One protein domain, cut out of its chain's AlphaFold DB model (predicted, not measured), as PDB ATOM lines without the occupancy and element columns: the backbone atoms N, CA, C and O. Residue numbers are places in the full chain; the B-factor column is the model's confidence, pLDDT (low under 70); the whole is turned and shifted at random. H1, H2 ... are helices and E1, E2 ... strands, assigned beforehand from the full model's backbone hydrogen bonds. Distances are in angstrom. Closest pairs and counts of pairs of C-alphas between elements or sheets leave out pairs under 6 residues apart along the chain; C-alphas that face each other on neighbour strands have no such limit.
ATOM      1  N   SER A  78      -9.775 -70.073  61.992       93.69
ATOM      2  CA  SER A  78      -9.018 -69.001  61.352       93.69
ATOM      3  C   SER A  78      -7.589 -69.434  61.121       93.69
ATOM      4  O   SER A  78      -6.921 -69.928  62.025       93.69
ATOM      5  N   PHE A  79      -7.137 -69.201  59.898       91.62
ATOM      6  CA  PHE A  79      -5.744 -69.275  59.500       91.62
ATOM      7  C   PHE A  79      -5.225 -67.851  59.295       91.62
ATOM      8  O   PHE A  79      -6.003 -66.896  59.301       91.62
ATOM      9  N   VAL A  80      -3.910 -67.704  59.114       90.81
ATOM     10  CA  VAL A  80      -3.238 -66.394  59.013       90.81
ATOM     11  C   VAL A  80      -3.932 -65.459  58.018       90.81
ATOM     12  O   VAL A  80      -4.138 -64.287  58.320       90.81
ATOM     13  N   ASP A  81      -4.342 -65.992  56.869       89.38
ATOM     14  CA  ASP A  81      -4.854 -65.184  55.761       89.38
ATOM     15  C   ASP A  81      -6.386 -65.094  55.713       89.38
ATOM     16  O   ASP A  81      -6.934 -64.231  55.022       89.38
ATOM     17  N   LYS A  82      -7.104 -66.006  56.386       91.94
ATOM     18  CA  LYS A  82      -8.552 -66.160  56.197       91.94
ATOM     19  C   LYS A  82      -9.251 -66.852  57.370       91.94
ATOM     20  O   LYS A  82      -8.773 -67.852  57.905       91.94
ATOM     21  N   GLN A  83     -10.441 -66.349  57.697       93.88
ATOM     22  CA  GLN A  83     -11.412 -66.998  58.577       93.88
ATOM     23  C   GLN A  83     -12.378 -67.870  57.763       93.88
ATOM     24  O   GLN A  83     -12.818 -67.478  56.679       93.88
ATOM     25  N   TYR A  84     -12.712 -69.034  58.306       93.19
ATOM     26  CA  TYR A  84     -13.631 -70.009  57.730       93.19
ATOM     27  C   TYR A  84     -14.795 -70.256  58.692       93.19
ATOM     28  O   TYR A  84     -14.640 -70.175  59.918       93.19
ATOM     29  N   SER A  85     -15.969 -70.554  58.133       95.12
ATOM     30  CA  SER A  85     -17.079 -71.084  58.922       95.12
ATOM     31  C   SER A  85     -16.738 -72.491  59.423       95.12
ATOM     32  O   SER A  85     -15.785 -73.132  58.961       95.12
ATOM     33  N   VAL A  86     -17.496 -72.967  60.405       93.19
ATOM     34  CA  VAL A  86     -17.314 -74.320  60.943       93.19
ATOM     35  C   VAL A  86     -17.610 -75.338  59.850       93.19
ATOM     36  O   VAL A  86     -16.812 -76.243  59.641       93.19
ATOM     37  N   GLU A  87     -18.701 -75.134  59.115       92.50
ATOM     38  CA  GLU A  87     -19.177 -76.014  58.051       92.50
ATOM     39  C   GLU A  87     -18.136 -76.139  56.932       92.50
ATOM     40  O   GLU A  87     -17.719 -77.250  56.611       92.50
ATOM     41  N   ASP A  88     -17.616 -75.010  56.437       92.12
ATOM     42  CA  ASP A  88     -16.586 -74.999  55.390       92.12
ATOM     43  C   ASP A  88     -15.335 -75.759  55.845       92.12
ATOM     44  O   ASP A  88     -14.698 -76.472  55.072       92.12
ATOM     45  N   THR A  89     -14.959 -75.598  57.116       91.00
ATOM     46  CA  THR A  89     -13.767 -76.246  57.665       91.00
ATOM     47  C   THR A  89     -13.955 -77.757  57.768       91.00
ATOM     48  O   THR A  89     -13.044 -78.502  57.408       91.00
ATOM     49  N   LEU A  90     -15.122 -78.206  58.238       91.06
ATOM     50  CA  LEU A  90     -15.467 -79.625  58.330       91.06
ATOM     51  C   LEU A  90     -15.474 -80.274  56.941       91.06
ATOM     52  O   LEU A  90     -14.869 -81.330  56.769       91.06
ATOM     53  N   ASP A  91     -16.065 -79.610  55.945       89.75
ATOM     54  CA  ASP A  91     -16.114 -80.096  54.563       89.75
ATOM     55  C   ASP A  91     -14.710 -80.218  53.948       89.75
ATOM     56  O   ASP A  91     -14.380 -81.228  53.319       89.75
ATOM     57  N   ILE A  92     -13.843 -79.219  54.167       89.38
ATOM     58  CA  ILE A  92     -12.454 -79.254  53.687       89.38
ATOM     59  C   ILE A  92     -11.669 -80.367  54.386       89.38
ATOM     60  O   ILE A  92     -10.929 -81.086  53.721       89.38
ATOM     61  N   MET A  93     -11.822 -80.528  55.704       86.31
ATOM     62  CA  MET A  93     -11.123 -81.558  56.484       86.31
ATOM     63  C   MET A  93     -11.591 -82.983  56.159       86.31
ATOM     64  O   MET A  93     -10.799 -83.921  56.262       86.31
ATOM     65  N   ALA A  94     -12.853 -83.153  55.765       84.56
ATOM     66  CA  ALA A  94     -13.403 -84.439  55.342       84.56
ATOM     67  C   ALA A  94     -12.965 -84.837  53.918       84.56
ATOM     68  O   ALA A  94     -12.981 -86.023  53.575       84.56
ATOM     69  N   SER A  95     -12.567 -83.868  53.087       85.12
ATOM     70  CA  SER A  95     -12.122 -84.118  51.714       85.12
ATOM     71  C   SER A  95     -10.807 -84.920  51.666       85.12
ATOM     72  O   SER A  95      -9.863 -84.599  52.391       85.12
ATOM     73  N   PRO A  96     -10.673 -85.928  50.778       76.50
ATOM     74  CA  PRO A  96      -9.409 -86.636  50.557       76.50
ATOM     75  C   PRO A  96      -8.277 -85.723  50.067       76.50
ATOM     76  O   PRO A  96      -7.116 -85.979  50.374       76.50
ATOM     77  N   ASP A  97      -8.630 -84.656  49.344       79.06
ATOM     78  CA  ASP A  97      -7.704 -83.669  48.777       79.06
ATOM     79  C   ASP A  97      -7.566 -82.428  49.678       79.06
ATOM     80  O   ASP A  97      -7.284 -81.322  49.203       79.06
ATOM     81  N   ALA A  98      -7.817 -82.578  50.984       77.19
ATOM     82  CA  ALA A  98      -7.635 -81.501  51.947       77.19
ATOM     83  C   ALA A  98      -6.218 -80.921  51.840       77.19
ATOM     84  O   ALA A  98      -5.224 -81.651  51.815       77.19
ATOM     85  N   LEU A  99      -6.120 -79.590  51.820       81.31
ATOM     86  CA  LEU A  99      -4.831 -78.910  51.918       81.31
ATOM     87  C   LEU A  99      -4.115 -79.380  53.191       81.31
ATOM     88  O   LEU A  99      -4.728 -79.467  54.256       81.31
ATOM     89  N   GLU A 100      -2.805 -79.617  53.093       87.38
ATOM     90  CA  GLU A 100      -1.968 -80.127  54.190       87.38
ATOM     91  C   GLU A 100      -2.157 -79.333  55.493       87.38
ATOM     92  O   GLU A 100      -2.235 -79.903  56.577       87.38
ATOM     93  N   VAL A 101      -2.364 -78.019  55.378       90.38
ATOM     94  CA  VAL A 101      -2.626 -77.108  56.499       90.38
ATOM     95  C   VAL A 101      -3.857 -77.514  57.325       90.38
ATOM     96  O   VAL A 101      -3.815 -77.447  58.551       90.38
ATOM     97  N   PHE A 102      -4.944 -77.962  56.687       90.44
ATOM     98  CA  PHE A 102      -6.156 -78.401  57.392       90.44
ATOM     99  C   PHE A 102      -5.963 -79.769  58.050       90.44
ATOM    100  O   PHE A 102      -6.487 -80.002  59.137       90.44
ATOM    101  N   SER A 103      -5.169 -80.648  57.430       88.81
ATOM    102  CA  SER A 103      -4.768 -81.919  58.037       88.81
ATOM    103  C   SER A 103      -3.933 -81.683  59.299       88.81
ATOM    104  O   SER A 103      -4.235 -82.240  60.351       88.81
ATOM    105  N   GLU A 104      -2.935 -80.798  59.246       90.56
ATOM    106  CA  GLU A 104      -2.118 -80.460  60.418       90.56
ATOM    107  C   GLU A 104      -2.927 -79.749  61.509       90.56
ATOM    108  O   GLU A 104      -2.779 -80.059  62.692       90.56
ATOM    109  N   PHE A 105      -3.850 -78.861  61.130       92.69
ATOM    110  CA  PHE A 105      -4.783 -78.241  62.069       92.69
ATOM    111  C   PHE A 105      -5.665 -79.280  62.777       92.69
ATOM    112  O   PHE A 105      -5.797 -79.251  64.001       92.69
ATOM    113  N   HIS A 106      -6.215 -80.243  62.031       91.62
ATOM    114  CA  HIS A 106      -6.994 -81.348  62.586       91.62
ATOM    115  C   HIS A 106      -6.171 -82.213  63.550       91.62
ATOM    116  O   HIS A 106      -6.625 -82.523  64.652       91.62
ATOM    117  N   ARG A 107      -4.934 -82.560  63.167       91.19
ATOM    118  CA  ARG A 107      -4.006 -83.321  64.016       91.19
ATOM    119  C   ARG A 107      -3.697 -82.577  65.310       91.19
ATOM    120  O   ARG A 107      -3.743 -83.189  66.372       91.19
ATOM    121  N   ALA A 108      -3.427 -81.275  65.237       92.62
ATOM    122  CA  ALA A 108      -3.189 -80.452  66.418       92.62
ATOM    123  C   ALA A 108      -4.419 -80.420  67.339       92.62
ATOM    124  O   ALA A 108      -4.281 -80.611  68.546       92.62
ATOM    125  N   ALA A 109      -5.622 -80.261  66.777       93.38
ATOM    126  CA  ALA A 109      -6.872 -80.237  67.536       93.38
ATOM    127  C   ALA A 109      -7.173 -81.560  68.269       93.38
ATOM    128  O   ALA A 109      -7.747 -81.529  69.358       93.38
ATOM    129  N   LEU A 110      -6.779 -82.707  67.697       92.44
ATOM    130  CA  LEU A 110      -6.950 -84.030  68.315       92.44
ATOM    131  C   LEU A 110      -5.831 -84.399  69.296       92.44
ATOM    132  O   LEU A 110      -6.109 -84.902  70.382       92.44
ATOM    133  N   LEU A 111      -4.565 -84.209  68.913       92.25
ATOM    134  CA  LEU A 111      -3.421 -84.704  69.688       92.25
ATOM    135  C   LEU A 111      -3.113 -83.817  70.894       92.25
ATOM    136  O   LEU A 111      -2.772 -84.334  71.958       92.25
ATOM    137  N   CYS A 112      -3.274 -82.499  70.760       92.56
ATOM    138  CA  CYS A 112      -3.077 -81.543  71.852       92.56
ATOM    139  C   CYS A 112      -4.332 -81.394  72.728       92.56
ATOM    140  O   CYS A 112      -4.609 -80.307  73.227       92.56
ATOM    141  N   ASN A 113      -5.110 -82.469  72.880       92.88
ATOM    142  CA  ASN A 113      -6.378 -82.456  73.594       92.88
ATOM    143  C   ASN A 113      -6.545 -83.706  74.463       92.88
ATOM    144  O   ASN A 113      -6.406 -84.834  73.986       92.88
ATOM    145  N   ASP A 114      -6.848 -83.496  75.743       91.00
ATOM    146  CA  ASP A 114      -6.988 -84.545  76.764       91.00
ATOM    147  C   ASP A 114      -8.403 -85.114  76.860       91.00
ATOM    148  O   ASP A 114      -8.644 -86.048  77.622       91.00
ATOM    149  N   SER A 115      -9.334 -84.580  76.072       94.12
ATOM    150  CA  SER A 115     -10.730 -84.979  76.135       94.12
ATOM    151  C   SER A 115     -10.961 -86.373  75.561       94.12
ATOM    152  O   SER A 115     -10.296 -86.813  74.614       94.12
ATOM    153  N   VAL A 116     -11.928 -87.077  76.145       92.38
ATOM    154  CA  VAL A 116     -12.335 -88.428  75.737       92.38
ATOM    155  C   VAL A 116     -13.857 -88.528  75.812       92.38
ATOM    156  O   VAL A 116     -14.469 -87.951  76.712       92.38
ATOM    157  N   PHE A 117     -14.478 -89.238  74.869       93.75
ATOM    158  CA  PHE A 117     -15.906 -89.548  74.950       93.75
ATOM    159  C   PHE A 117     -16.200 -90.502  76.111       93.75
ATOM    160  O   PHE A 117     -15.423 -91.421  76.371       93.75
ATOM    161  N   ASP A 118     -17.339 -90.317  76.776       94.12
ATOM    162  CA  ASP A 118     -17.837 -91.293  77.742       94.12
ATOM    163  C   ASP A 118     -18.203 -92.595  76.997       94.12
ATOM    164  O   ASP A 118     -19.088 -92.566  76.126       94.12
ATOM    165  N   PRO A 119     -17.574 -93.741  77.334       92.38
ATOM    166  CA  PRO A 119     -17.877 -95.035  76.726       92.38
ATOM    167  C   PRO A 119     -19.357 -95.428  76.793       92.38
ATOM    168  O   PRO A 119     -19.824 -96.173  75.934       92.38
ATOM    169  N   LEU A 120     -20.098 -94.929  77.788       94.06
ATOM    170  CA  LEU A 120     -21.522 -95.213  77.973       94.06
ATOM    171  C   LEU A 120     -22.428 -94.488  76.971       94.06
ATOM    172  O   LEU A 120     -23.603 -94.826  76.886       94.06
ATOM    173  N   THR A 121     -21.903 -93.504  76.236       93.81
ATOM    174  CA  THR A 121     -22.682 -92.662  75.309       93.81
ATOM    175  C   THR A 121     -22.304 -92.858  73.842       93.81
ATOM    176  O   THR A 121     -22.762 -92.116  72.975       93.81
ATOM    177  N   MET A 122     -21.463 -93.847  73.531       89.44
ATOM    178  CA  MET A 122     -20.927 -94.060  72.180       89.44
ATOM    179  C   MET A 122     -21.984 -94.472  71.143       89.44
ATOM    180  O   MET A 122     -21.780 -94.271  69.944       89.44
ATOM    181  N   ASP A 123     -23.114 -95.018  71.589       92.19
ATOM    182  CA  ASP A 123     -24.274 -95.358  70.761       92.19
ATOM    183  C   ASP A 123     -25.075 -94.124  70.315       92.19
ATOM    184  O   ASP A 123     -25.787 -94.177  69.310       92.19
ATOM    185  N   LEU A 124     -24.928 -93.000  71.020       92.75
ATOM    186  CA  LEU A 124     -25.608 -91.753  70.697       92.75
ATOM    187  C   LEU A 124     -24.947 -91.027  69.507       92.75
ATOM    188  O   LEU A 124     -23.750 -91.204  69.234       92.75
ATOM    189  N   PRO A 125     -25.697 -90.151  68.808       90.50
ATOM    190  CA  PRO A 125     -25.131 -89.236  67.819       90.50
ATOM    191  C   PRO A 125     -24.028 -88.358  68.424       90.50
ATOM    192  O   PRO A 125     -24.116 -87.988  69.594       90.50
ATOM    193  N   MET A 126     -23.033 -87.954  67.621       86.88
ATOM    194  CA  MET A 126     -21.873 -87.149  68.065       86.88
ATOM    195  C   MET A 126     -22.254 -85.915  68.904       86.88
ATOM    196  O   MET A 126     -21.592 -85.599  69.888       86.88
ATOM    197  N   GLU A 127     -23.357 -85.244  68.567       86.31
ATOM    198  CA  GLU A 127     -23.871 -84.067  69.284       86.31
ATOM    199  C   GLU A 127     -24.371 -84.363  70.711       86.31
ATOM    200  O   GLU A 127     -24.402 -83.482  71.577       86.31
ATOM    201  N   GLN A 128     -24.730 -85.609  70.990       88.25
ATOM    202  CA  GLN A 128     -25.287 -86.033  72.273       88.25
ATOM    203  C   GLN A 128     -24.300 -86.843  73.112       88.25
ATOM    204  O   GLN A 128     -24.545 -87.011  74.303       88.25
ATOM    205  N   ARG A 129     -23.174 -87.280  72.533       92.69
ATOM    206  CA  ARG A 129     -22.113 -87.966  73.279       92.69
ATOM    207  C   ARG A 129     -21.571 -87.071  74.380       92.69
ATOM    208  O   ARG A 129     -21.327 -85.881  74.157       92.69
ATOM    209  N   GLU A 130     -21.373 -87.639  75.557       92.88
ATOM    210  CA  GLU A 130     -20.758 -86.931  76.670       92.88
ATOM    211  C   GLU A 130     -19.234 -86.952  76.511       92.88
ATOM    212  O   GLU A 130     -18.665 -87.910  75.990       92.88
ATOM    213  N   ILE A 131     -18.573 -85.856  76.883       94.56
ATOM    214  CA  ILE A 131     -17.121 -85.710  76.768       94.56
ATOM    215  C   ILE A 131     -16.572 -85.368  78.145       94.56
ATOM    216  O   ILE A 131     -16.980 -84.377  78.752       94.56
ATOM    217  N   HIS A 132     -15.608 -86.154  78.607       94.12
ATOM    218  CA  HIS A 132     -14.821 -85.838  79.787       94.12
ATOM    219  C   HIS A 132     -13.643 -84.954  79.386       94.12
ATOM    220  O   HIS A 132     -12.794 -85.363  78.599       94.12
ATOM    221  N   GLY A 133     -13.604 -83.739  79.922       92.44
ATOM    222  CA  GLY A 133     -12.599 -82.721  79.626       92.44
ATOM    223  C   GLY A 133     -13.067 -81.357  80.128       92.44
ATOM    224  O   GLY A 133     -14.191 -81.217  80.617       92.44
ATOM    225  N   ASN A 134     -12.221 -80.329  80.025       94.56
ATOM    226  CA  ASN A 134     -12.696 -78.961  80.238       94.56
ATOM    227  C   ASN A 134     -13.570 -78.513  79.043       94.56
ATOM    228  O   ASN A 134     -13.536 -79.117  77.973       94.56
ATOM    229  N   ALA A 135     -14.372 -77.459  79.214       93.38
ATOM    230  CA  ALA A 135     -15.357 -77.065  78.201       93.38
ATOM    231  C   ALA A 135     -14.733 -76.656  76.850       93.38
ATOM    232  O   ALA A 135     -15.336 -76.888  75.805       93.38
ATOM    233  N   THR A 136     -13.540 -76.058  76.863       94.94
ATOM    234  CA  THR A 136     -12.825 -75.646  75.646       94.94
ATOM    235  C   THR A 136     -12.294 -76.860  74.899       94.94
ATOM    236  O   THR A 136     -12.554 -77.015  73.708       94.94
ATOM    237  N   ASP A 137     -11.618 -77.752  75.612       95.25
ATOM    238  CA  ASP A 137     -11.047 -78.970  75.058       95.25
ATOM    239  C   ASP A 137     -12.155 -79.876  74.526       95.25
ATOM    240  O   ASP A 137     -12.052 -80.369  73.407       95.25
ATOM    241  N   ALA A 138     -13.271 -80.009  75.247       94.75
ATOM    242  CA  ALA A 138     -14.421 -80.776  74.785       94.75
ATOM    243  C   ALA A 138     -15.027 -80.208  73.489       94.75
ATOM    244  O   ALA A 138     -15.423 -80.974  72.608       94.75
ATOM    245  N   ALA A 139     -15.076 -78.879  73.344       95.06
ATOM    246  CA  ALA A 139     -15.566 -78.223  72.133       95.06
ATOM    247  C   ALA A 139     -14.646 -78.486  70.931       95.06
ATOM    248  O   ALA A 139     -15.121 -78.865  69.859       95.06
ATOM    249  N   VAL A 140     -13.335 -78.318  71.122       95.25
ATOM    250  CA  VAL A 140     -12.316 -78.562  70.088       95.25
ATOM    251  C   VAL A 140     -12.271 -80.041  69.705       95.25
ATOM    252  O   VAL A 140     -12.232 -80.369  68.521       95.25
ATOM    253  N   PHE A 141     -12.338 -80.933  70.693       94.75
ATOM    254  CA  PHE A 141     -12.322 -82.379  70.491       94.75
ATOM    255  C   PHE A 141     -13.527 -82.836  69.673       94.75
ATOM    256  O   PHE A 141     -13.369 -83.519  68.665       94.75
ATOM    257  N   ARG A 142     -14.730 -82.384  70.047       93.62
ATOM    258  CA  ARG A 142     -15.961 -82.668  69.301       93.62
ATOM    259  C   ARG A 142     -15.892 -82.171  67.866       93.62
ATOM    260  O   ARG A 142     -16.259 -82.905  66.954       93.62
ATOM    261  N   PHE A 143     -15.439 -80.934  67.669       94.31
ATOM    262  CA  PHE A 143     -15.267 -80.358  66.340       94.31
ATOM    263  C   PHE A 143     -14.334 -81.221  65.480       94.31
ATOM    264  O   PHE A 143     -14.679 -81.560  64.351       94.31
ATOM    265  N   ALA A 144     -13.193 -81.640  66.030       92.94
ATOM    266  CA  ALA A 144     -12.237 -82.455  65.299       92.94
ATOM    267  C   ALA A 144     -12.798 -83.850  64.964       92.94
ATOM    268  O   ALA A 144     -12.768 -84.242  63.801       92.94
ATOM    269  N   GLU A 145     -13.383 -84.551  65.939       92.19
ATOM    270  CA  GLU A 145     -14.008 -85.872  65.745       92.19
ATOM    271  C   GLU A 145     -15.196 -85.846  64.771       92.19
ATOM    272  O   GLU A 145     -15.492 -86.850  64.124       92.19
ATOM    273  N   THR A 146     -15.868 -84.698  64.626       91.69
ATOM    274  CA  THR A 146     -16.947 -84.525  63.641       91.69
ATOM    275  C   THR A 146     -16.412 -84.511  62.207       91.69
ATOM    276  O   THR A 146     -17.073 -85.034  61.314       91.69
ATOM    277  N   ALA A 147     -15.224 -83.946  61.972       86.38
ATOM    278  CA  ALA A 147     -14.624 -83.899  60.638       86.38
ATOM    279  C   ALA A 147     -14.141 -85.279  60.180       86.38
ATOM    280  O   ALA A 147     -14.422 -85.726  59.069       86.38
ATOM    281  N   LYS A 148     -13.374 -85.946  61.044       85.31
ATOM    282  CA  LYS A 148     -12.794 -87.261  60.788       85.31
ATOM    283  C   LYS A 148     -12.463 -87.913  62.122       85.31
ATOM    284  O   LYS A 148     -11.923 -87.260  63.010       85.31
ATOM    285  N   SER A 149     -12.773 -89.204  62.245       83.88
ATOM    286  CA  SER A 149     -12.497 -89.943  63.477       83.88
ATOM    287  C   SER A 149     -10.999 -89.949  63.786       83.88
ATOM    288  O   SER A 149     -10.175 -90.285  62.925       83.88
ATOM    289  N   GLY A 150     -10.667 -89.558  65.016       79.56
ATOM    290  CA  GLY A 150      -9.301 -89.374  65.486       79.56
ATOM    291  C   GLY A 150      -8.660 -90.613  66.101       79.56
ATOM    292  O   GLY A 150      -7.462 -90.573  66.378       79.56
ATOM    293  N   ASP A 151      -9.401 -91.710  66.290       81.25
ATOM    294  CA  ASP A 151      -8.937 -92.898  67.026       81.25
ATOM    295  C   ASP A 151      -7.627 -93.456  66.452       81.25
ATOM    296  O   ASP A 151      -6.622 -93.567  67.152       81.25
ATOM    297  N   VAL A 152      -7.576 -93.668  65.131       82.62
ATOM    298  CA  VAL A 152      -6.368 -94.154  64.436       82.62
ATOM    299  C   VAL A 152      -5.193 -93.179  64.591       82.62
ATOM    300  O   VAL A 152      -4.029 -93.586  64.680       82.62
ATOM    301  N   LEU A 153      -5.473 -91.875  64.618       84.62
ATOM    302  CA  LEU A 153      -4.451 -90.843  64.758       84.62
ATOM    303  C   LEU A 153      -3.876 -90.816  66.183       84.62
ATOM    304  O   LEU A 153      -2.667 -90.676  66.352       84.62
ATOM    305  N   ARG A 154      -4.728 -90.980  67.199       84.88
ATOM    306  CA  ARG A 154      -4.320 -91.054  68.609       84.88
ATOM    307  C   ARG A 154      -3.554 -92.345  68.896       84.88
ATOM    308  O   ARG A 154      -2.517 -92.285  69.550       84.88
ATOM    309  N   ASP A 155      -3.993 -93.472  68.340       86.06
ATOM    310  CA  ASP A 155      -3.324 -94.770  68.493       86.06
ATOM    311  C   ASP A 155      -1.930 -94.792  67.846       86.06
ATOM    312  O   ASP A 155      -0.988 -95.368  68.391       86.06
ATOM    313  N   SER A 156      -1.774 -94.132  66.693       89.00
ATOM    314  CA  SER A 156      -0.484 -94.019  65.993       89.00
ATOM    315  C   SER A 156       0.473 -92.992  66.606       89.00
ATOM    316  O   SER A 156       1.671 -93.040  66.325       89.00
ATOM    317  N   ASN A 157      -0.021 -92.087  67.455       87.25
ATOM    318  CA  ASN A 157       0.773 -91.060  68.134       87.25
ATOM    319  C   ASN A 157       0.564 -91.160  69.654       87.25
ATOM    320  O   ASN A 157      -0.040 -90.266  70.258       87.25
TER     321      ASN A 157
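What this domain is: This is residues 78 to 157 of the 161 residues of an uncharacterized protein of Pseudogymnoascus sp. VKM F-4519 (FW-2642) (UniProt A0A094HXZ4). H3, the longest helix, crosses H2 in a small core, with H1 packed on the start of H2 and the end of H3, and short H4 on the later part of H2. At opposite ends of the long axis lie the loop of residues 112 to 134 and residues 80 to 85, which stick out with strand E1. The printed part has 80 residues, with one named strand and four named helices in the order E1, H1, H2, H3, H4; helices hold 40 and strands 3 of the 43 residues in named elements, the class mostly helix, and the whole is compact, with a radius of gyration of the C-alphas of 12.8 A and spans of 39, 27 and 22 A.

Where its parts are: H3, residues 135 to 147, is 18.9 A long and begins at C-alpha 135 (-15.357, -77.065, 78.201). H2, residues 100 to 111, is 16.2 A; H1, 86 to 94, 12.2 A; H4, 151 to 156, 8.6 A, ending at (-0.484, -94.019, 65.993); E1, 82 to 84, 6.6 A.

How they stand to each other: H2, the hub, touches H3 at a steep tilt of 47 degrees, opposite ways, the closest C-alphas being His 106 and Ala 144, 6.0 A. H1 touches H3 at Leu 90 and Ala 147, their closest C-alphas, 4.9 A. H1 and H4 are apart. In the four helices every O i to N i+4 pair is within hydrogen-bond range. E1 pairs with no named strand.

The domain as a whole: The C-alphas of Asp 81 and Leu 120 are farthest apart, 40.9 A. The link H2 to H3 is long. The printed part has no cut, and no printed residue is under 70 in pLDDT.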